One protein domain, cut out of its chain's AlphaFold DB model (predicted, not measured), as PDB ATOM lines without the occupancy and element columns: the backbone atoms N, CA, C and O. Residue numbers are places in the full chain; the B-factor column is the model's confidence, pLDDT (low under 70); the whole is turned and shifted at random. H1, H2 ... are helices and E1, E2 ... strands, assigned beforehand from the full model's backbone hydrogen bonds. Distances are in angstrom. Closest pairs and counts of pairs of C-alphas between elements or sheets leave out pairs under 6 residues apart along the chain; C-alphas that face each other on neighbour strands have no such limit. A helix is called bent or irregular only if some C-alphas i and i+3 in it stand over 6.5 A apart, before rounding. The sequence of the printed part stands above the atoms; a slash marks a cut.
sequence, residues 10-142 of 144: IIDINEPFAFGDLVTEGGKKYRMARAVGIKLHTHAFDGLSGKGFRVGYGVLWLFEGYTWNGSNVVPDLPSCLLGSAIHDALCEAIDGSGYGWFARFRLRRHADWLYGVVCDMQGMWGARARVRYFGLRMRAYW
ATOM      1  N   ILE A  10       6.706 -60.322  19.479       54.19
ATOM      2  CA  ILE A  10       7.153 -59.431  20.549       54.19
ATOM      3  C   ILE A  10       7.436 -58.101  19.874       54.19
ATOM      4  O   ILE A  10       8.426 -57.949  19.165       54.19
ATOM      5  N   ILE A  11       6.518 -57.176  20.067       59.09
ATOM      6  CA  ILE A  11       6.615 -55.824  19.568       59.09
ATOM      7  C   ILE A  11       7.351 -55.036  20.629       59.09
ATOM      8  O   ILE A  11       6.894 -54.873  21.768       59.09
ATOM      9  N   ASP A  12       8.534 -54.579  20.247       53.84
ATOM     10  CA  ASP A  12       9.131 -53.466  20.946       53.84
ATOM     11  C   ASP A  12       8.178 -52.272  20.787       53.84
ATOM     12  O   ASP A  12       7.654 -52.029  19.701       53.84
ATOM     13  N   ILE A  13       7.938 -51.525  21.864       53.62
ATOM     14  CA  ILE A  13       7.134 -50.288  21.858       53.62
ATOM     15  C   ILE A  13       7.581 -49.284  20.773       53.62
ATOM     16  O   ILE A  13       6.836 -48.358  20.455       53.62
ATOM     17  N   ASN A  14       8.761 -49.501  20.188       40.88
ATOM     18  CA  ASN A  14       9.340 -48.784  19.060       40.88
ATOM     19  C   ASN A  14       8.804 -49.160  17.654       40.88
ATOM     20  O   ASN A  14       9.123 -48.444  16.705       40.88
ATOM     21  N   GLU A  15       8.016 -50.229  17.463       42.22
ATOM     22  CA  GLU A  15       7.524 -50.621  16.124       42.22
ATOM     23  C   GLU A  15       6.068 -50.175  15.841       42.22
ATOM     24  O   GLU A  15       5.185 -50.308  16.697       42.22
ATOM     25  N   PRO A  16       5.764 -49.667  14.625       42.59
ATOM     26  CA  PRO A  16       4.405 -49.301  14.240       42.59
ATOM     27  C   PRO A  16       3.511 -50.544  14.153       42.59
ATOM     28  O   PRO A  16       3.691 -51.406  13.291       42.59
ATOM     29  N   PHE A  17       2.506 -50.624  15.028       54.12
ATOM     30  CA  PHE A  17       1.560 -51.736  15.049       54.12
ATOM     31  C   PHE A  17       0.207 -51.357  14.443       54.12
ATOM     32  O   PHE A  17      -0.463 -50.431  14.902       54.12
ATOM     33  N   ALA A  18      -0.213 -52.114  13.428       44.84
ATOM     34  CA  ALA A  18      -1.547 -52.019  12.853       44.84
ATOM     35  C   ALA A  18      -2.530 -52.874  13.670       44.84
ATOM     36  O   ALA A  18      -2.442 -54.107  13.682       44.84
ATOM     37  N   PHE A  19      -3.468 -52.215  14.352       53.28
ATOM     38  CA  PHE A  19      -4.652 -52.865  14.912       53.28
ATOM     39  C   PHE A  19      -5.602 -53.233  13.766       53.28
ATOM     40  O   PHE A  19      -5.800 -52.426  12.862       53.28
ATOM     41  N   GLY A  20      -6.159 -54.447  13.780       44.28
ATOM     42  CA  GLY A  20      -7.179 -54.836  12.801       44.28
ATOM     43  C   GLY A  20      -8.465 -54.024  12.982       44.28
ATOM     44  O   GLY A  20      -8.773 -53.589  14.093       44.28
ATOM     45  N   ASP A  21      -9.182 -53.812  11.878       40.75
ATOM     46  CA  ASP A  21     -10.301 -52.872  11.777       40.75
ATOM     47  C   ASP A  21     -11.516 -53.157  12.686       40.75
ATOM     48  O   ASP A  21     -11.793 -54.280  13.116       40.75
ATOM     49  N   LEU A  22     -12.220 -52.050  12.958       46.44
ATOM     50  CA  LEU A  22     -13.319 -51.795  13.894       46.44
ATOM     51  C   LEU A  22     -14.656 -52.500  13.599       46.44
ATOM     52  O   LEU A  22     -15.043 -52.662  12.446       46.44
ATOM     53  N   VAL A  23     -15.463 -52.682  14.659       36.12
ATOM     54  CA  VAL A  23     -16.938 -52.641  14.574       36.12
ATOM     55  C   VAL A  23     -17.513 -51.823  15.744       36.12
ATOM     56  O   VAL A  23     -17.174 -52.071  16.901       36.12
ATOM     57  N   THR A  24     -18.388 -50.856  15.440       41.16
ATOM     58  CA  THR A  24     -19.120 -50.003  16.398       41.16
ATOM     59  C   THR A  24     -20.629 -50.232  16.353       41.16
ATOM     60  O   THR A  24     -21.224 -50.081  15.293       41.16
ATOM     61  N   GLU A  25     -21.231 -50.383  17.536       32.31
ATOM     62  CA  GLU A  25     -22.477 -49.714  17.938       32.31
ATOM     63  C   GLU A  25     -22.293 -49.219  19.391       32.31
ATOM     64  O   GLU A  25     -21.877 -49.980  20.261       32.31
ATOM     65  N   GLY A  26     -22.540 -47.930  19.654       39.38
ATOM     66  CA  GLY A  26     -22.668 -47.376  21.018       39.38
ATOM     67  C   GLY A  26     -21.402 -46.905  21.759       39.38
ATOM     68  O   GLY A  26     -21.506 -46.429  22.884       39.38
ATOM     69  N   GLY A  27     -20.215 -46.985  21.155       53.94
ATOM     70  CA  GLY A  27     -18.943 -46.532  21.737       53.94
ATOM     71  C   GLY A  27     -17.772 -47.203  21.019       53.94
ATOM     72  O   GLY A  27     -17.910 -48.335  20.563       53.94
ATOM     73  N   LYS A  28     -16.634 -46.521  20.828       62.97
ATOM     74  CA  LYS A  28     -15.496 -47.114  20.101       62.97
ATOM     75  C   LYS A  28     -14.891 -48.259  20.923       62.97
ATOM     76  O   LYS A  28     -14.163 -48.015  21.885       62.97
ATOM     77  N   LYS A  29     -15.205 -49.496  20.537       67.38
ATOM     78  CA  LYS A  29     -14.606 -50.721  21.070       67.38
ATOM     79  C   LYS A  29     -13.572 -51.230  20.076       67.38
ATOM     80  O   LYS A  29     -13.863 -51.353  18.887       67.38
ATOM     81  N   TYR A  30     -12.373 -51.516  20.560       74.56
ATOM     82  CA  TYR A  30     -11.289 -52.046  19.740       74.56
ATOM     83  C   TYR A  30     -11.046 -53.517  20.070       74.56
ATOM     84  O   TYR A  30     -11.425 -53.988  21.145       74.56
ATOM     85  N   ARG A  31     -10.422 -54.254  19.145       75.62
ATOM     86  CA  ARG A  31     -10.131 -55.683  19.301       75.62
ATOM     87  C   ARG A  31      -8.730 -56.016  18.796       75.62
ATOM     88  O   ARG A  31      -8.337 -55.571  17.721       75.62
ATOM     89  N   MET A  32      -7.985 -56.832  19.542       75.88
ATOM     90  CA  MET A  32      -6.741 -57.423  19.044       75.88
ATOM     91  C   MET A  32      -7.029 -58.426  17.933       75.88
ATOM     92  O   MET A  32      -7.703 -59.429  18.161       75.88
ATOM     93  N   ALA A  33      -6.457 -58.177  16.755       65.69
ATOM     94  CA  ALA A  33      -6.515 -59.083  15.610       65.69
ATOM     95  C   ALA A  33      -5.546 -60.272  15.723       65.69
ATOM     96  O   ALA A  33      -5.693 -61.252  15.007       65.69
ATOM     97  N   ARG A  34      -4.541 -60.179  16.600       68.69
ATOM     98  CA  ARG A  34      -3.556 -61.233  16.872       68.69
ATOM     99  C   ARG A  34      -2.978 -61.073  18.269       68.69
ATOM    100  O   ARG A  34      -3.053 -59.987  18.841       68.69
ATOM    101  N   ALA A  35      -2.388 -62.144  18.791       73.50
ATOM    102  CA  ALA A  35      -1.643 -62.078  20.038       73.50
ATOM    103  C   ALA A  35      -0.348 -61.264  19.864       73.50
ATOM    104  O   ALA A  35       0.373 -61.439  18.881       73.50
ATOM    105  N   VAL A  36      -0.052 -60.397  20.830       77.56
ATOM    106  CA  VAL A  36       1.110 -59.502  20.830       77.56
ATOM    107  C   VAL A  36       1.771 -59.534  22.199       77.56
ATOM    108  O   VAL A  36       1.093 -59.415  23.217       77.56
ATOM    109  N   GLY A  37       3.096 -59.668  22.226       79.88
ATOM    110  CA  GLY A  37       3.902 -59.384  23.411       79.88
ATOM    111  C   GLY A  37       4.426 -57.954  23.347       79.88
ATOM    112  O   GLY A  37       4.986 -57.563  22.333       79.88
ATOM    113  N   ILE A  38       4.261 -57.175  24.408       80.38
ATOM    114  CA  ILE A  38       4.695 -55.780  24.502       80.38
ATOM    115  C   ILE A  38       5.698 -55.680  25.643       80.38
ATOM    116  O   ILE A  38       5.369 -55.964  26.797       80.38
ATOM    117  N   LYS A  39       6.926 -55.261  25.341       80.75
ATOM    118  CA  LYS A  39       7.959 -55.081  26.365       80.75
ATOM    119  C   LYS A  39       7.682 -53.811  27.175       80.75
ATOM    120  O   LYS A  39       7.672 -52.714  26.632       80.75
ATOM    121  N   LEU A  40       7.473 -53.954  28.484       76.19
ATOM    122  CA  LEU A  40       7.152 -52.836  29.382       76.19
ATOM    123  C   LEU A  40       8.399 -52.157  29.967       76.19
ATOM    124  O   LEU A  40       8.287 -51.089  30.562       76.19
ATOM    125  N   HIS A  41       9.579 -52.784  29.849       75.69
ATOM    126  CA  HIS A  41      10.840 -52.330  30.463       75.69
ATOM    127  C   HIS A  41      10.750 -52.100  31.989       75.69
ATOM    128  O   HIS A  41      11.533 -51.351  32.569       75.69
ATOM    129  N   THR A  42       9.802 -52.764  32.654       77.81
ATOM    130  CA  THR A  42       9.610 -52.763  34.107       77.81
ATOM    131  C   THR A  42       9.013 -54.097  34.544       77.81
ATOM    132  O   THR A  42       8.234 -54.691  33.803       77.81
ATOM    133  N   HIS A  43       9.345 -54.544  35.756       83.62
ATOM    134  CA  HIS A  43       8.779 -55.747  36.386       83.62
ATOM    135  C   HIS A  43       7.655 -55.422  37.382       83.62
ATOM    136  O   HIS A  43       7.139 -56.309  38.054       83.62
ATOM    137  N   ALA A  44       7.256 -54.149  37.495       82.44
ATOM    138  CA  ALA A  44       6.278 -53.692  38.488       82.44
ATOM    139  C   ALA A  44       4.888 -54.346  38.358       82.44
ATOM    140  O   ALA A  44       4.102 -54.304  39.300       82.44
ATOM    141  N   PHE A  45       4.590 -54.923  37.195       85.31
ATOM    142  CA  PHE A  45       3.304 -55.527  36.854       85.31
ATOM    143  C   PHE A  45       3.381 -57.051  36.718       85.31
ATOM    144  O   PHE A  45       2.383 -57.677  36.368       85.31
ATOM    145  N   ASP A  46       4.549 -57.657  36.950       87.38
ATOM    146  CA  ASP A  46       4.719 -59.100  36.793       87.38
ATOM    147  C   ASP A  46       3.781 -59.866  37.734       87.38
ATOM    148  O   ASP A  46       3.630 -59.533  38.910       87.38
ATOM    149  N   GLY A  47       3.128 -60.898  37.194       84.19
ATOM    150  CA  GLY A  47       2.121 -61.681  37.912       84.19
ATOM    151  C   GLY A  47       0.693 -61.146  37.771       84.19
ATOM    152  O   GLY A  47      -0.241 -61.818  38.203       84.19
ATOM    153  N   LEU A  48       0.496 -59.987  37.134       87.06
ATOM    154  CA  LEU A  48      -0.836 -59.509  36.773       87.06
ATOM    155  C   LEU A  48      -1.392 -60.269  35.563       87.06
ATOM    156  O   LEU A  48      -0.696 -60.534  34.583       87.06
ATOM    157  N   SER A  49      -2.682 -60.582  35.603       88.12
ATOM    158  CA  SER A  49      -3.397 -61.227  34.502       88.12
ATOM    159  C   SER A  49      -4.870 -60.859  34.528       88.12
ATOM    160  O   SER A  49      -5.417 -60.595  35.597       88.12
ATOM    161  N   GLY A  50      -5.514 -60.909  33.370       85.44
ATOM    162  CA  GLY A  50      -6.946 -60.667  33.238       85.44
ATOM    163  C   GLY A  50      -7.514 -61.356  32.009       85.44
ATOM    164  O   GLY A  50      -6.904 -62.270  31.440       85.44
ATOM    165  N   LYS A  51      -8.716 -60.953  31.592       81.75
ATOM    166  CA  LYS A  51      -9.392 -61.635  30.492       81.75
ATOM    167  C   LYS A  51      -8.752 -61.234  29.165       81.75
ATOM    168  O   LYS A  51      -9.025 -60.175  28.621       81.75
ATOM    169  N   GLY A  52      -7.934 -62.123  28.607       81.81
ATOM    170  CA  GLY A  52      -7.284 -61.886  27.317       81.81
ATOM    171  C   GLY A  52      -5.945 -61.155  27.415       81.81
ATOM    172  O   GLY A  52      -5.426 -60.739  26.385       81.81
ATOM    173  N   PHE A  53      -5.338 -61.072  28.605       87.25
ATOM    174  CA  PHE A  53      -3.948 -60.639  28.740       87.25
ATOM    175  C   PHE A  53      -3.232 -61.261  29.950       87.25
ATOM    176  O   PHE A  53      -3.859 -61.742  30.896       87.25
ATOM    177  N   ARG A  54      -1.896 -61.223  29.940       90.19
ATOM    178  CA  ARG A  54      -1.039 -61.572  31.087       90.19
ATOM    179  C   ARG A  54       0.244 -60.750  31.092       90.19
ATOM    180  O   ARG A  54       0.736 -60.400  30.025       90.19
ATOM    181  N   VAL A  55       0.826 -60.518  32.262       86.69
ATOM    182  CA  VAL A  55       2.119 -59.850  32.413       86.69
ATOM    183  C   VAL A  55       3.113 -60.771  33.110       86.69
ATOM    184  O   VAL A  55       2.840 -61.310  34.183       86.69
ATOM    185  N   GLY A  56       4.282 -60.943  32.505       87.00
ATOM    186  CA  GLY A  56       5.374 -61.685  33.118       87.00
ATOM    187  C   GLY A  56       6.703 -61.405  32.442       87.00
ATOM    188  O   GLY A  56       6.757 -61.199  31.228       87.00
ATOM    189  N   TYR A  57       7.770 -61.416  33.242       86.06
ATOM    190  CA  TYR A  57       9.134 -61.129  32.801       86.06
ATOM    191  C   TYR A  57       9.256 -59.761  32.106       86.06
ATOM    192  O   TYR A  57      10.004 -59.609  31.140       86.06
ATOM    193  N   GLY A  58       8.496 -58.765  32.572       81.75
ATOM    194  CA  GLY A  58       8.468 -57.420  32.001       81.75
ATOM    195  C   GLY A  58       7.804 -57.321  30.624       81.75
ATOM    196  O   GLY A  58       8.034 -56.344  29.905       81.75
ATOM    197  N   VAL A  59       6.995 -58.315  30.241       83.94
ATOM    198  CA  VAL A  59       6.251 -58.352  28.975       83.94
ATOM    199  C   VAL A  59       4.753 -58.463  29.248       83.94
ATOM    200  O   VAL A  59       4.309 -59.393  29.923       83.94
ATOM    201  N   LEU A  60       3.968 -57.542  28.686       87.12
ATOM    202  CA  LEU A  60       2.512 -57.639  28.601       87.12
ATOM    203  C   LEU A  60       2.132 -58.403  27.337       87.12
ATOM    204  O   LEU A  60       2.369 -57.946  26.227       87.12
ATOM    205  N   TRP A  61       1.491 -59.545  27.505       86.00
ATOM    206  CA  TRP A  61       0.902 -60.310  26.421       86.00
ATOM    207  C   TRP A  61      -0.569 -59.943  26.297       86.00
ATOM    208  O   TRP A  61      -1.334 -60.234  27.211       86.00
ATOM    209  N   LEU A  62      -0.965 -59.340  25.177       83.62
ATOM    210  CA  LEU A  62      -2.363 -59.168  24.785       83.62
ATOM    211  C   LEU A  62      -2.724 -60.299  23.824       83.62
ATOM    212  O   LEU A  62      -2.073 -60.462  22.796       83.62
ATOM    213  N   PHE A  63      -3.728 -61.106  24.150       83.50
ATOM    214  CA  PHE A  63      -4.138 -62.236  23.317       83.50
ATOM    215  C   PHE A  63      -5.124 -61.811  22.226       83.50
ATOM    216  O   PHE A  63      -5.779 -60.770  22.307       83.50
ATOM    217  N   GLU A  64      -5.234 -62.641  21.190       80.31
ATOM    218  CA  GLU A  64      -6.215 -62.437  20.130       80.31
ATOM    219  C   GLU A  64      -7.627 -62.318  20.715       80.31
ATOM    220  O   GLU A  64      -8.043 -63.082  21.587       80.31
ATOM    221  N   GLY A  65      -8.367 -61.321  20.240       74.94
ATOM    222  CA  GLY A  65      -9.707 -61.037  20.717       74.94
ATOM    223  C   GLY A  65      -9.791 -60.283  22.039       74.94
ATOM    224  O   GLY A  65     -10.914 -60.014  22.460       74.94
ATOM    225  N   TYR A  66      -8.669 -59.876  22.647       80.62
ATOM    226  CA  TYR A  66      -8.694 -58.877  23.714       80.62
ATOM    227  C   TYR A  66      -9.405 -57.616  23.220       80.62
ATOM    228  O   TYR A  66      -9.074 -57.087  22.154       80.62
ATOM    229  N   THR A  67     -10.404 -57.162  23.972       81.88
ATOM    230  CA  THR A  67     -11.173 -55.966  23.638       81.88
ATOM    231  C   THR A  67     -11.027 -54.935  24.727       81.88
ATOM    232  O   THR A  67     -11.274 -55.263  25.883       81.88
ATOM    233  N   TRP A  68     -10.755 -53.697  24.342       80.62
ATOM    234  CA  TRP A  68     -10.738 -52.570  25.259       80.62
ATOM    235  C   TRP A  68     -11.651 -51.472  24.743       80.62
ATOM    236  O   TRP A  68     -11.921 -51.347  23.538       80.62
ATOM    237  N   ASN A  69     -12.146 -50.684  25.685       73.00
ATOM    238  CA  ASN A  69     -12.880 -49.481  25.360       73.00
ATOM    239  C   ASN A  69     -11.867 -48.365  25.139       73.00
ATOM    240  O   ASN A  69     -10.960 -48.164  25.947       73.00
ATOM    241  N   GLY A  70     -12.024 -47.630  24.044       64.31
ATOM    242  CA  GLY A  70     -11.251 -46.417  23.857       64.31
ATOM    243  C   GLY A  70     -11.482 -45.389  24.955       64.31
ATOM    244  O   GLY A  70     -12.444 -45.454  25.728       64.31
ATOM    245  N   SER A  71     -10.633 -44.368  24.990       61.72
ATOM    246  CA  SER A  71     -10.908 -43.215  25.843       61.72
ATOM    247  C   SER A  71     -12.130 -42.446  25.325       61.72
ATOM    248  O   SER A  71     -12.111 -41.858  24.243       61.72
ATOM    249  N   ASN A  72     -13.194 -42.413  26.135       52.88
ATOM    250  CA  ASN A  72     -14.405 -41.622  25.867       52.88
ATOM    251  C   ASN A  72     -14.200 -40.116  26.109       52.88
ATOM    252  O   ASN A  72     -14.976 -39.306  25.616       52.88
ATOM    253  N   VAL A  73     -13.177 -39.736  26.888       53.00
ATOM    254  CA  VAL A  73     -12.894 -38.336  27.260       53.00
ATOM    255  C   VAL A  73     -12.014 -37.656  26.212       53.00
ATOM    256  O   VAL A  73     -12.168 -36.472  25.931       53.00
ATOM    257  N   VAL A  74     -11.093 -38.410  25.608       57.88
ATOM    258  CA  VAL A  74     -10.231 -37.923  24.530       57.88
ATOM    259  C   VAL A  74     -10.219 -38.991  23.442       57.88
ATOM    260  O   VAL A  74      -9.581 -40.015  23.669       57.88
ATOM    261  N   PRO A  75     -10.850 -38.782  22.272       58.22
ATOM    262  CA  PRO A  75     -10.915 -39.792  21.219       58.22
ATOM    263  C   PRO A  75      -9.536 -40.369  20.887       58.22
ATOM    264  O   PRO A  75      -8.571 -39.611  20.746       58.22
ATOM    265  N   ASP A  76      -9.429 -41.696  20.782       58.50
ATOM    266  CA  ASP A  76      -8.174 -42.329  20.374       58.50
ATOM    267  C   ASP A  76      -7.836 -42.008  18.924       58.50
ATOM    268  O   ASP A  76      -8.650 -42.142  18.008       58.50
ATOM    269  N   LEU A  77      -6.596 -41.563  18.757       65.50
ATOM    270  CA  LEU A  77      -5.898 -41.435  17.493       65.50
ATOM    271  C   LEU A  77      -5.025 -42.680  17.271       65.50
ATOM    272  O   LEU A  77      -4.652 -43.342  18.244       65.50
ATOM    273  N   PRO A  78      -4.609 -42.969  16.027       66.62
ATOM    274  CA  PRO A  78      -3.675 -44.062  15.751       66.62
ATOM    275  C   PRO A  78      -2.406 -44.017  16.618       66.62
ATOM    276  O   PRO A  78      -1.958 -45.048  17.108       66.62
ATOM    277  N   SER A  79      -1.909 -42.811  16.916       65.69
ATOM    278  CA  SER A  79      -0.712 -42.540  17.730       65.69
ATOM    279  C   SER A  79      -0.862 -42.811  19.237       65.69
ATOM    280  O   SER A  79      -0.061 -42.332  20.033       65.69
ATOM    281  N   CYS A  80      -1.948 -43.447  19.673       71.94
ATOM    282  CA  CYS A  80      -2.176 -43.748  21.089       71.94
ATOM    283  C   CYS A  80      -3.026 -44.989  21.348       71.94
ATOM    284  O   CYS A  80      -3.337 -45.280  22.505       71.94
ATOM    285  N   LEU A  81      -3.406 -45.723  20.300       74.38
ATOM    286  CA  LEU A  81      -4.180 -46.954  20.446       74.38
ATOM    287  C   LEU A  81      -3.403 -48.009  21.238       74.38
ATOM    288  O   LEU A  81      -3.983 -48.660  22.102       74.38
ATOM    289  N   LEU A  82      -2.087 -48.113  21.017       75.81
ATOM    290  CA  LEU A  82      -1.231 -49.037  21.761       75.81
ATOM    291  C   LEU A  82      -1.123 -48.637  23.229       75.81
ATOM    292  O   LEU A  82      -1.355 -49.468  24.102       75.81
ATOM    293  N   GLY A  83      -0.856 -47.356  23.500       77.62
ATOM    294  CA  GLY A  83      -0.865 -46.831  24.864       77.62
ATOM    295  C   GLY A  83      -2.196 -47.111  25.563       77.62
ATOM    296  O   GLY A  83      -2.206 -47.616  26.681       77.62
ATOM    297  N   SER A  84      -3.320 -46.860  24.884       79.81
ATOM    298  CA  SER A  84      -4.663 -47.113  25.417       79.81
ATOM    299  C   SER A  84      -4.915 -48.585  25.731       79.81
ATOM    300  O   SER A  84      -5.459 -48.868  26.791       79.81
ATOM    301  N   ALA A  85      -4.523 -49.506  24.849       79.12
ATOM    302  CA  ALA A  85      -4.694 -50.940  25.074       79.12
ATOM    303  C   ALA A  85      -3.864 -51.428  26.274       79.12
ATOM    304  O   ALA A  85      -4.358 -52.186  27.103       79.12
ATOM    305  N   ILE A  86      -2.614 -50.960  26.389       83.38
ATOM    306  CA  ILE A  86      -1.734 -51.272  27.524       83.38
ATOM    307  C   ILE A  86      -2.343 -50.750  28.827       83.38
ATOM    308  O   ILE A  86      -2.388 -51.469  29.822       83.38
ATOM    309  N   HIS A  87      -2.803 -49.498  28.833       85.94
ATOM    310  CA  HIS A  87      -3.354 -48.863  30.030       85.94
ATOM    311  C   HIS A  87      -4.636 -49.542  30.510       85.94
ATOM    312  O   HIS A  87      -4.739 -49.818  31.704       85.94
ATOM    313  N   ASP A  88      -5.551 -49.876  29.596       86.50
ATOM    314  CA  ASP A  88      -6.788 -50.596  29.917       86.50
ATOM    315  C   ASP A  88      -6.486 -51.973  30.522       86.50
ATOM    316  O   ASP A  88      -6.939 -52.268  31.627       86.50
ATOM    317  N   ALA A  89      -5.608 -52.755  29.878       85.62
ATOM    318  CA  ALA A  89      -5.207 -54.073  30.364       85.62
ATOM    319  C   ALA A  89      -4.580 -53.997  31.760       85.62
ATOM    320  O   ALA A  89      -4.954 -54.739  32.667       85.62
ATOM    321  N   LEU A  90      -3.645 -53.065  31.973       86.75
ATOM    322  CA  LEU A  90      -3.010 -52.896  33.277       86.75
ATOM    323  C   LEU A  90      -4.014 -52.447  34.345       86.75
ATOM    324  O   LEU A  90      -3.961 -52.956  35.462       86.75
ATOM    325  N   CYS A  91      -4.941 -51.539  34.029       86.56
ATOM    326  CA  CYS A  91      -5.955 -51.091  34.983       86.56
ATOM    327  C   CYS A  91      -6.945 -52.206  35.340       86.56
ATOM    328  O   CYS A  91      -7.201 -52.401  36.528       86.56
ATOM    329  N   GLU A  92      -7.423 -52.982  34.358       85.81
ATOM    330  CA  GLU A  92      -8.265 -54.164  34.593       85.81
ATOM    331  C   GLU A  92      -7.563 -55.145  35.544       85.81
ATOM    332  O   GLU A  92      -8.149 -55.605  36.527       85.81
ATOM    333  N   ALA A  93      -6.272 -55.404  35.314       85.00
ATOM    334  CA  ALA A  93      -5.484 -56.288  36.167       85.00
ATOM    335  C   ALA A  93      -5.301 -55.734  37.584       85.00
ATOM    336  O   ALA A  93      -5.398 -56.482  38.553       85.00
ATOM    337  N   ILE A  94      -5.019 -54.436  37.723       85.75
ATOM    338  CA  ILE A  94      -4.836 -53.797  39.032       85.75
ATOM    339  C   ILE A  94      -6.145 -53.824  39.827       85.75
ATOM    340  O   ILE A  94      -6.123 -54.064  41.036       85.75
ATOM    341  N   ASP A  95      -7.283 -53.629  39.172       85.19
ATOM    342  CA  ASP A  95      -8.587 -53.632  39.832       85.19
ATOM    343  C   ASP A  95      -9.017 -55.038  40.250       85.19
ATOM    344  O   ASP A  95      -9.547 -55.218  41.351       85.19
ATOM    345  N   GLY A  96      -8.703 -56.038  39.420       82.56
ATOM    346  CA  GLY A  96      -8.870 -57.456  39.740       82.56
ATOM    347  C   GLY A  96      -7.840 -57.996  40.738       82.56
ATOM    348  O   GLY A  96      -8.092 -59.005  41.397       82.56
ATOM    349  N   SER A  97      -6.691 -57.333  40.898       75.38
ATOM    350  CA  SER A  97      -5.662 -57.747  41.853       75.38
ATOM    351  C   SER A  97      -6.165 -57.519  43.277       75.38
ATOM    352  O   SER A  97      -6.604 -56.421  43.626       75.38
ATOM    353  N   GLY A  98      -6.089 -58.529  44.145       82.44
ATOM    354  CA  GLY A  98      -6.491 -58.438  45.560       82.44
ATOM    355  C   GLY A  98      -5.651 -57.467  46.412       82.44
ATOM    356  O   GLY A  98      -5.651 -57.556  47.635       82.44
ATOM    357  N   TYR A  99      -4.895 -56.564  45.784       83.94
ATOM    358  CA  TYR A  99      -4.053 -55.576  46.434       83.94
ATOM    359  C   TYR A  99      -4.864 -54.512  47.177       83.94
ATOM    360  O   TYR A  99      -5.926 -54.073  46.735       83.94
ATOM    361  N   GLY A 100      -4.310 -54.035  48.292       84.94
ATOM    362  CA  GLY A 100      -4.874 -52.909  49.032       84.94
ATOM    363  C   GLY A 100      -4.812 -51.592  48.249       84.94
ATOM    364  O   GLY A 100      -3.996 -51.422  47.338       84.94
ATOM    365  N   TRP A 101      -5.639 -50.626  48.662       84.88
ATOM    366  CA  TRP A 101      -5.763 -49.285  48.064       84.88
ATOM    367  C   TRP A 101      -4.415 -48.639  47.704       84.88
ATOM    368  O   TRP A 101      -4.232 -48.154  46.589       84.88
ATOM    369  N   PHE A 102      -3.445 -48.657  48.626       85.31
ATOM    370  CA  PHE A 102      -2.170 -47.965  48.431       85.31
ATOM    371  C   PHE A 102      -1.310 -48.609  47.334       85.31
ATOM    372  O   PHE A 102      -0.700 -47.909  46.523       85.31
ATOM    373  N   ALA A 103      -1.293 -49.943  47.273       83.88
ATOM    374  CA  ALA A 103      -0.596 -50.685  46.227       83.88
ATOM    375  C   ALA A 103      -1.258 -50.457  44.859       83.88
ATOM    376  O   ALA A 103      -0.564 -50.117  43.898       83.88
ATOM    377  N   ARG A 104      -2.597 -50.515  44.791       84.88
ATOM    378  CA  ARG A 104      -3.358 -50.193  43.571       84.88
ATOM    379  C   ARG A 104      -3.074 -48.777  43.078       84.88
ATOM    380  O   ARG A 104      -2.813 -48.578  41.896       84.88
ATOM    381  N   PHE A 105      -3.048 -47.795  43.980       83.75
ATOM    382  CA  PHE A 105      -2.737 -46.407  43.640       83.75
ATOM    383  C   PHE A 105      -1.335 -46.248  43.033       83.75
ATOM    384  O   PHE A 105      -1.165 -45.558  42.025       83.75
ATOM    385  N   ARG A 106      -0.318 -46.905  43.609       84.94
ATOM    386  CA  ARG A 106       1.053 -46.868  43.073       84.94
ATOM    387  C   ARG A 106       1.145 -47.510  41.691       84.94
ATOM    388  O   ARG A 106       1.767 -46.921  40.810       84.94
ATOM    389  N   LEU A 107       0.508 -48.664  41.499       83.62
ATOM    390  CA  LEU A 107       0.489 -49.364  40.214       83.62
ATOM    391  C   LEU A 107      -0.249 -48.561  39.142       83.62
ATOM    392  O   LEU A 107       0.274 -48.403  38.045       83.62
ATOM    393  N   ARG A 108      -1.399 -47.959  39.476       84.62
ATOM    394  CA  ARG A 108      -2.146 -47.080  38.561       84.62
ATOM    395  C   ARG A 108      -1.310 -45.880  38.123       84.62
ATOM    396  O   ARG A 108      -1.222 -45.603  36.934       84.62
ATOM    397  N   ARG A 109      -0.590 -45.226  39.045       83.50
ATOM    398  CA  ARG A 109       0.347 -44.146  38.676       83.50
ATOM    399  C   ARG A 109       1.450 -44.613  37.730       83.50
ATOM    400  O   ARG A 109       1.910 -43.825  36.908       83.50
ATOM    401  N   HIS A 110       1.906 -45.851  37.885       80.69
ATOM    402  CA  HIS A 110       2.922 -46.435  37.018       80.69
ATOM    403  C   HIS A 110       2.349 -46.755  35.629       80.69
ATOM    404  O   HIS A 110       3.000 -46.473  34.627       80.69
ATOM    405  N   ALA A 111       1.106 -47.243  35.561       82.62
ATOM    406  CA  ALA A 111       0.385 -47.465  34.310       82.62
ATOM    407  C   ALA A 111       0.117 -46.141  33.572       82.62
ATOM    408  O   ALA A 111       0.361 -46.053  32.371       82.62
ATOM    409  N   ASP A 112      -0.291 -45.085  34.286       82.06
ATOM    410  CA  ASP A 112      -0.464 -43.739  33.721       82.06
ATOM    411  C   ASP A 112       0.849 -43.193  33.136       82.06
ATOM    412  O   ASP A 112       0.860 -42.576  32.070       82.06
ATOM    413  N   TRP A 113       1.970 -43.393  33.837       80.75
ATOM    414  CA  TRP A 113       3.287 -42.972  33.354       80.75
ATOM    415  C   TRP A 113       3.677 -43.731  32.083       80.75
ATOM    416  O   TRP A 113       4.059 -43.103  31.096       80.75
ATOM    417  N   LEU A 114       3.510 -45.058  32.081       76.69
ATOM    418  CA  LEU A 114       3.815 -45.903  30.929       76.69
ATOM    419  C   LEU A 114       2.972 -45.516  29.706       76.69
ATOM    420  O   LEU A 114       3.495 -45.417  28.601       76.69
ATOM    421  N   TYR A 115       1.689 -45.220  29.910       81.06
ATOM    422  CA  TYR A 115       0.813 -44.700  28.865       81.06
ATOM    423  C   TYR A 115       1.373 -43.424  28.221       81.06
ATOM    424  O   TYR A 115       1.380 -43.300  26.995       81.06
ATOM    425  N   GLY A 116       1.859 -42.483  29.039       73.25
ATOM    426  CA  GLY A 116       2.471 -41.244  28.560       73.25
ATOM    427  C   GLY A 116       3.723 -41.499  27.720       73.25
ATOM    428  O   GLY A 116       3.852 -40.915  26.649       73.25
ATOM    429  N   VAL A 117       4.592 -42.408  28.175       76.19
ATOM    430  CA  VAL A 117       5.806 -42.826  27.455       76.19
ATOM    431  C   VAL A 117       5.458 -43.434  26.096       76.19
ATOM    432  O   VAL A 117       5.996 -43.003  25.082       76.19
ATOM    433  N   VAL A 118       4.510 -44.375  26.053       75.62
ATOM    434  CA  VAL A 118       4.094 -45.020  24.796       75.62
ATOM    435  C   VAL A 118       3.464 -44.008  23.837       75.62
ATOM    436  O   VAL A 118       3.748 -44.044  22.645       75.62
ATOM    437  N   CYS A 119       2.646 -43.069  24.326       73.38
ATOM    438  CA  CYS A 119       2.075 -42.024  23.469       73.38
ATOM    439  C   CYS A 119       3.157 -41.114  22.863       73.38
ATOM    440  O   CYS A 119       3.088 -40.805  21.676       73.38
ATOM    441  N   ASP A 120       4.141 -40.688  23.661       71.94
ATOM    442  CA  ASP A 120       5.264 -39.859  23.197       71.94
ATOM    443  C   ASP A 120       6.090 -40.601  22.132       71.94
ATOM    444  O   ASP A 120       6.353 -40.067  21.054       71.94
ATOM    445  N   MET A 121       6.376 -41.886  22.369       69.69
ATOM    446  CA  MET A 121       7.071 -42.765  21.419       69.69
ATOM    447  C   MET A 121       6.300 -42.964  20.109       69.69
ATOM    448  O   MET A 121       6.902 -43.018  19.041       69.69
ATOM    449  N   GLN A 122       4.966 -43.006  20.156       68.81
ATOM    450  CA  GLN A 122       4.111 -43.090  18.966       68.81
ATOM    451  C   GLN A 122       3.926 -41.739  18.242       68.81
ATOM    452  O   GLN A 122       3.034 -41.596  17.403       68.81
ATOM    453  N   GLY A 123       4.765 -40.741  18.546       63.53
ATOM    454  CA  GLY A 123       4.797 -39.449  17.861       63.53
ATOM    455  C   GLY A 123       3.702 -38.481  18.309       63.53
ATOM    456  O   GLY A 123       3.421 -37.495  17.618       63.53
ATOM    457  N   MET A 124       3.056 -38.730  19.453       69.56
ATOM    458  CA  MET A 124       2.113 -37.772  20.016       69.56
ATOM    459  C   MET A 124       2.861 -36.567  20.585       69.56
ATOM    460  O   MET A 124       3.735 -36.705  21.429       69.56
ATOM    461  N   TRP A 125       2.455 -35.355  20.196       61.28
ATOM    462  CA  TRP A 125       3.005 -34.124  20.771       61.28
ATOM    463  C   TRP A 125       2.909 -34.118  22.305       61.28
ATOM    464  O   TRP A 125       1.822 -34.303  22.860       61.28
ATOM    465  N   GLY A 126       4.015 -33.813  22.994       58.16
ATOM    466  CA  GLY A 126       4.123 -33.914  24.455       58.16
ATOM    467  C   GLY A 126       3.066 -33.132  25.252       58.16
ATOM    468  O   GLY A 126       2.617 -33.587  26.303       58.16
ATOM    469  N   ALA A 127       2.581 -31.991  24.746       59.19
ATOM    470  CA  ALA A 127       1.465 -31.262  25.367       59.19
ATOM    471  C   ALA A 127       0.153 -32.071  25.343       59.19
ATOM    472  O   ALA A 127      -0.602 -32.077  26.314       59.19
ATOM    473  N   ARG A 128      -0.093 -32.812  24.261       62.12
ATOM    474  CA  ARG A 128      -1.272 -33.666  24.080       62.12
ATOM    475  C   ARG A 128      -1.167 -34.957  24.891       62.12
ATOM    476  O   ARG A 128      -2.156 -35.363  25.497       62.12
ATOM    477  N   ALA A 129       0.032 -35.536  24.978       61.69
ATOM    478  CA  ALA A 129       0.313 -36.657  25.874       61.69
ATOM    479  C   ALA A 129       0.045 -36.272  27.343       61.69
ATOM    480  O   ALA A 129      -0.619 -37.012  28.068       61.69
ATOM    481  N   ARG A 130       0.449 -35.059  27.759       63.16
ATOM    482  CA  ARG A 130       0.115 -34.511  29.086       63.16
ATOM    483  C   ARG A 130      -1.387 -34.325  29.280       63.16
ATOM    484  O   ARG A 130      -1.899 -34.748  30.308       63.16
ATOM    485  N   VAL A 131      -2.107 -33.740  28.317       65.38
ATOM    486  CA  VAL A 131      -3.576 -33.594  28.404       65.38
ATOM    487  C   VAL A 131      -4.257 -34.953  28.583       65.38
ATOM    488  O   VAL A 131      -5.135 -35.080  29.433       65.38
ATOM    489  N   ARG A 132      -3.821 -35.993  27.859       66.69
ATOM    490  CA  ARG A 132      -4.344 -37.355  28.048       66.69
ATOM    491  C   ARG A 132      -4.012 -37.927  29.424       66.69
ATOM    492  O   ARG A 132      -4.906 -38.444  30.084       66.69
ATOM    493  N   TYR A 133      -2.775 -37.768  29.886       62.88
ATOM    494  CA  TYR A 133      -2.357 -38.172  31.231       62.88
ATOM    495  C   TYR A 133      -3.201 -37.505  32.334       62.88
ATOM    496  O   TYR A 133      -3.647 -38.167  33.271       62.88
ATOM    497  N   PHE A 134      -3.491 -36.206  32.207       62.22
ATOM    498  CA  PHE A 134      -4.370 -35.496  33.141       62.22
ATOM    499  C   PHE A 134      -5.838 -35.939  33.027       62.22
ATOM    500  O   PHE A 134      -6.505 -36.091  34.050       62.22
ATOM    501  N   GLY A 135      -6.334 -36.199  31.813       60.66
ATOM    502  CA  GLY A 135      -7.694 -36.694  31.581       60.66
ATOM    503  C   GLY A 135      -7.949 -38.083  32.178       60.66
ATOM    504  O   GLY A 135      -8.988 -38.301  32.798       60.66
ATOM    505  N   LEU A 136      -6.982 -39.002  32.068       61.06
ATOM    506  CA  LEU A 136      -7.045 -40.329  32.699       61.06
ATOM    507  C   LEU A 136      -7.109 -40.226  34.227       61.06
ATOM    508  O   LEU A 136      -7.897 -40.919  34.872       61.06
ATOM    509  N   ARG A 137      -6.346 -39.292  34.804       55.12
ATOM    510  CA  ARG A 137      -6.354 -39.038  36.246       55.12
ATOM    511  C   ARG A 137      -7.679 -38.488  36.744       55.12
ATOM    512  O   ARG A 137      -8.153 -38.973  37.761       55.12
ATOM    513  N   MET A 138      -8.315 -37.547  36.043       51.53
ATOM    514  CA  MET A 138      -9.626 -37.032  36.471       51.53
ATOM    515  C   MET A 138     -10.699 -38.132  36.539       51.53
ATOM    516  O   MET A 138     -11.533 -38.107  37.440       51.53
ATOM    517  N   ARG A 139     -10.634 -39.144  35.661       44.19
ATOM    518  CA  ARG A 139     -11.558 -40.291  35.676       44.19
ATOM    519  C   ARG A 139     -11.289 -41.269  36.829       44.19
ATOM    520  O   ARG A 139     -12.224 -41.866  37.339       44.19
ATOM    521  N   ALA A 140     -10.041 -41.402  37.284       44.94
ATOM    522  CA  ALA A 140      -9.690 -42.245  38.432       44.94
ATOM    523  C   ALA A 140     -10.162 -41.681  39.790       44.94
ATOM    524  O   ALA A 140     -10.196 -42.425  40.769       44.94
ATOM    525  N   TYR A 141     -10.523 -40.393  39.851       41.22
ATOM    526  CA  TYR A 141     -11.026 -39.724  41.059       41.22
ATOM    527  C   TYR A 141     -12.549 -39.540  41.083       41.22
ATOM    528  O   TYR A 141     -13.071 -39.081  42.096       41.22
ATOM    529  N   TRP A 142     -13.263 -39.911  40.014       31.09
ATOM    530  CA  TRP A 142     -14.724 -39.859  39.969       31.09
ATOM    531  C   TRP A 142     -15.290 -41.272  39.800       31.09
ATOM    532  O   TRP A 142     -15.258 -41.804  38.687       31.09
TER     533      TRP A 142
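AT A GLANCE: This is residues 10 to 142 of the 144 residues of an uncharacterized protein of viral metagenome (UniProt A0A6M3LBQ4). A small three-stranded sheet, E2, E4 and E3, covers one side of helix H1, which runs through the core; H2 packs along H1 and H3 packs on H2, so that three helices fold back and forth away from the sheet. A second, two-stranded sheet, E1 and E5, sits by H1 through E5, and residues 10 to 28 form a long unnamed stretch at the surface. The printed part has 133 residues, with five named strands followed by three named helices, E1 E2 E3 E4 E5 H1 H2 H3; both sheets, E2 - E4 - E3 and E1 - E5, are antiparallel. The class is mixed, helices and strands, and the whole is compact and rounded, with a radius of gyration of the C-alphas of 13.9 A and spans of 36 by 30 by 30 A.

IN THESE COORDINATES: Residues 10 to 28 come first, with C-alpha 10 at (7.153, -59.431, 20.549). E1 is residues 29 to 31, 6.9 A, beginning at C-alpha 29 (-14.606, -50.721, 21.070). E2 is residues 36 to 39, 9.9 A; E3 is residues 53 to 56, 10.4 A; E4 is residues 59 to 62, 9.6 A; E5 is residues 67 to 69, 6.9 A. H1, residues 78 to 96, is 28.0 A long and irregular: C-alphas 79 and 82 are 7.7 A apart. H2 is residues 101 to 121, 30.3 A. H3 is residues 126 to 140, 21.3 A, ending at C-alpha 140 (-9.690, -42.245, 38.432).

HOW THE PARTS SIT: In the larger sheet E4 is the inner strand. E2 and E4 are antiparallel at 155 degrees, with N 38 and O 60 2.7 A apart, within hydrogen-bond range. E3 and E4 form a hairpin, antiparallel at 168 degrees, with N 61 and O 54 at 2.8 A, within hydrogen-bond range. Residues 10 to 11 pair in parallel with residues 37 to 38 of E2. H1 is on one face of this sheet, an arrangement of two layers, a helix over one face of a sheet. Its height over the sheet is 10.0 A; it lies over E4 and E3 and, at 80 degrees to E3 on the local plane, runs across the strands. The closest C-alphas of E3 and H1, those of Phe 53 and Ala 89, are 6.9 A apart. E1 and E5 are antiparallel at 154 degrees, with N 30 and O 68 at 3.0 A, within hydrogen-bond range. The closest C-alphas of E5 and H1, those of Trp 68 and Ala 85, are 6.3 A apart. H1 and H2, a helical hairpin, touch at a shallow tilt of 12 degrees, opposite ways, closest at the C-alphas of Gly 83 and Tyr 115, 4.8 A. H2 and H3, also a helical hairpin, touch at a shallow tilt of 25 degrees, opposite ways, through residues 112 to 120 of H2 alone; the closest C-alphas, of Gly 116 and Ala 129, are 5.7 A apart. H1 and H3 are apart. In H2 and H3 every O i to N i+4 pair is within hydrogen-bond range; in H1, 13 of 15 are.

THE WHOLE: The two C-alphas farthest apart, of Asp 21 and Phe 102, are 37.9 A apart. The printed part has no cut. The link from E2 to E3, 13 residues, is long. The mean pLDDT of the printed part is 70.9, and 54 residues are under 70: residues 10 to 29, 33 to 34, 70 to 79 and 121 to 142.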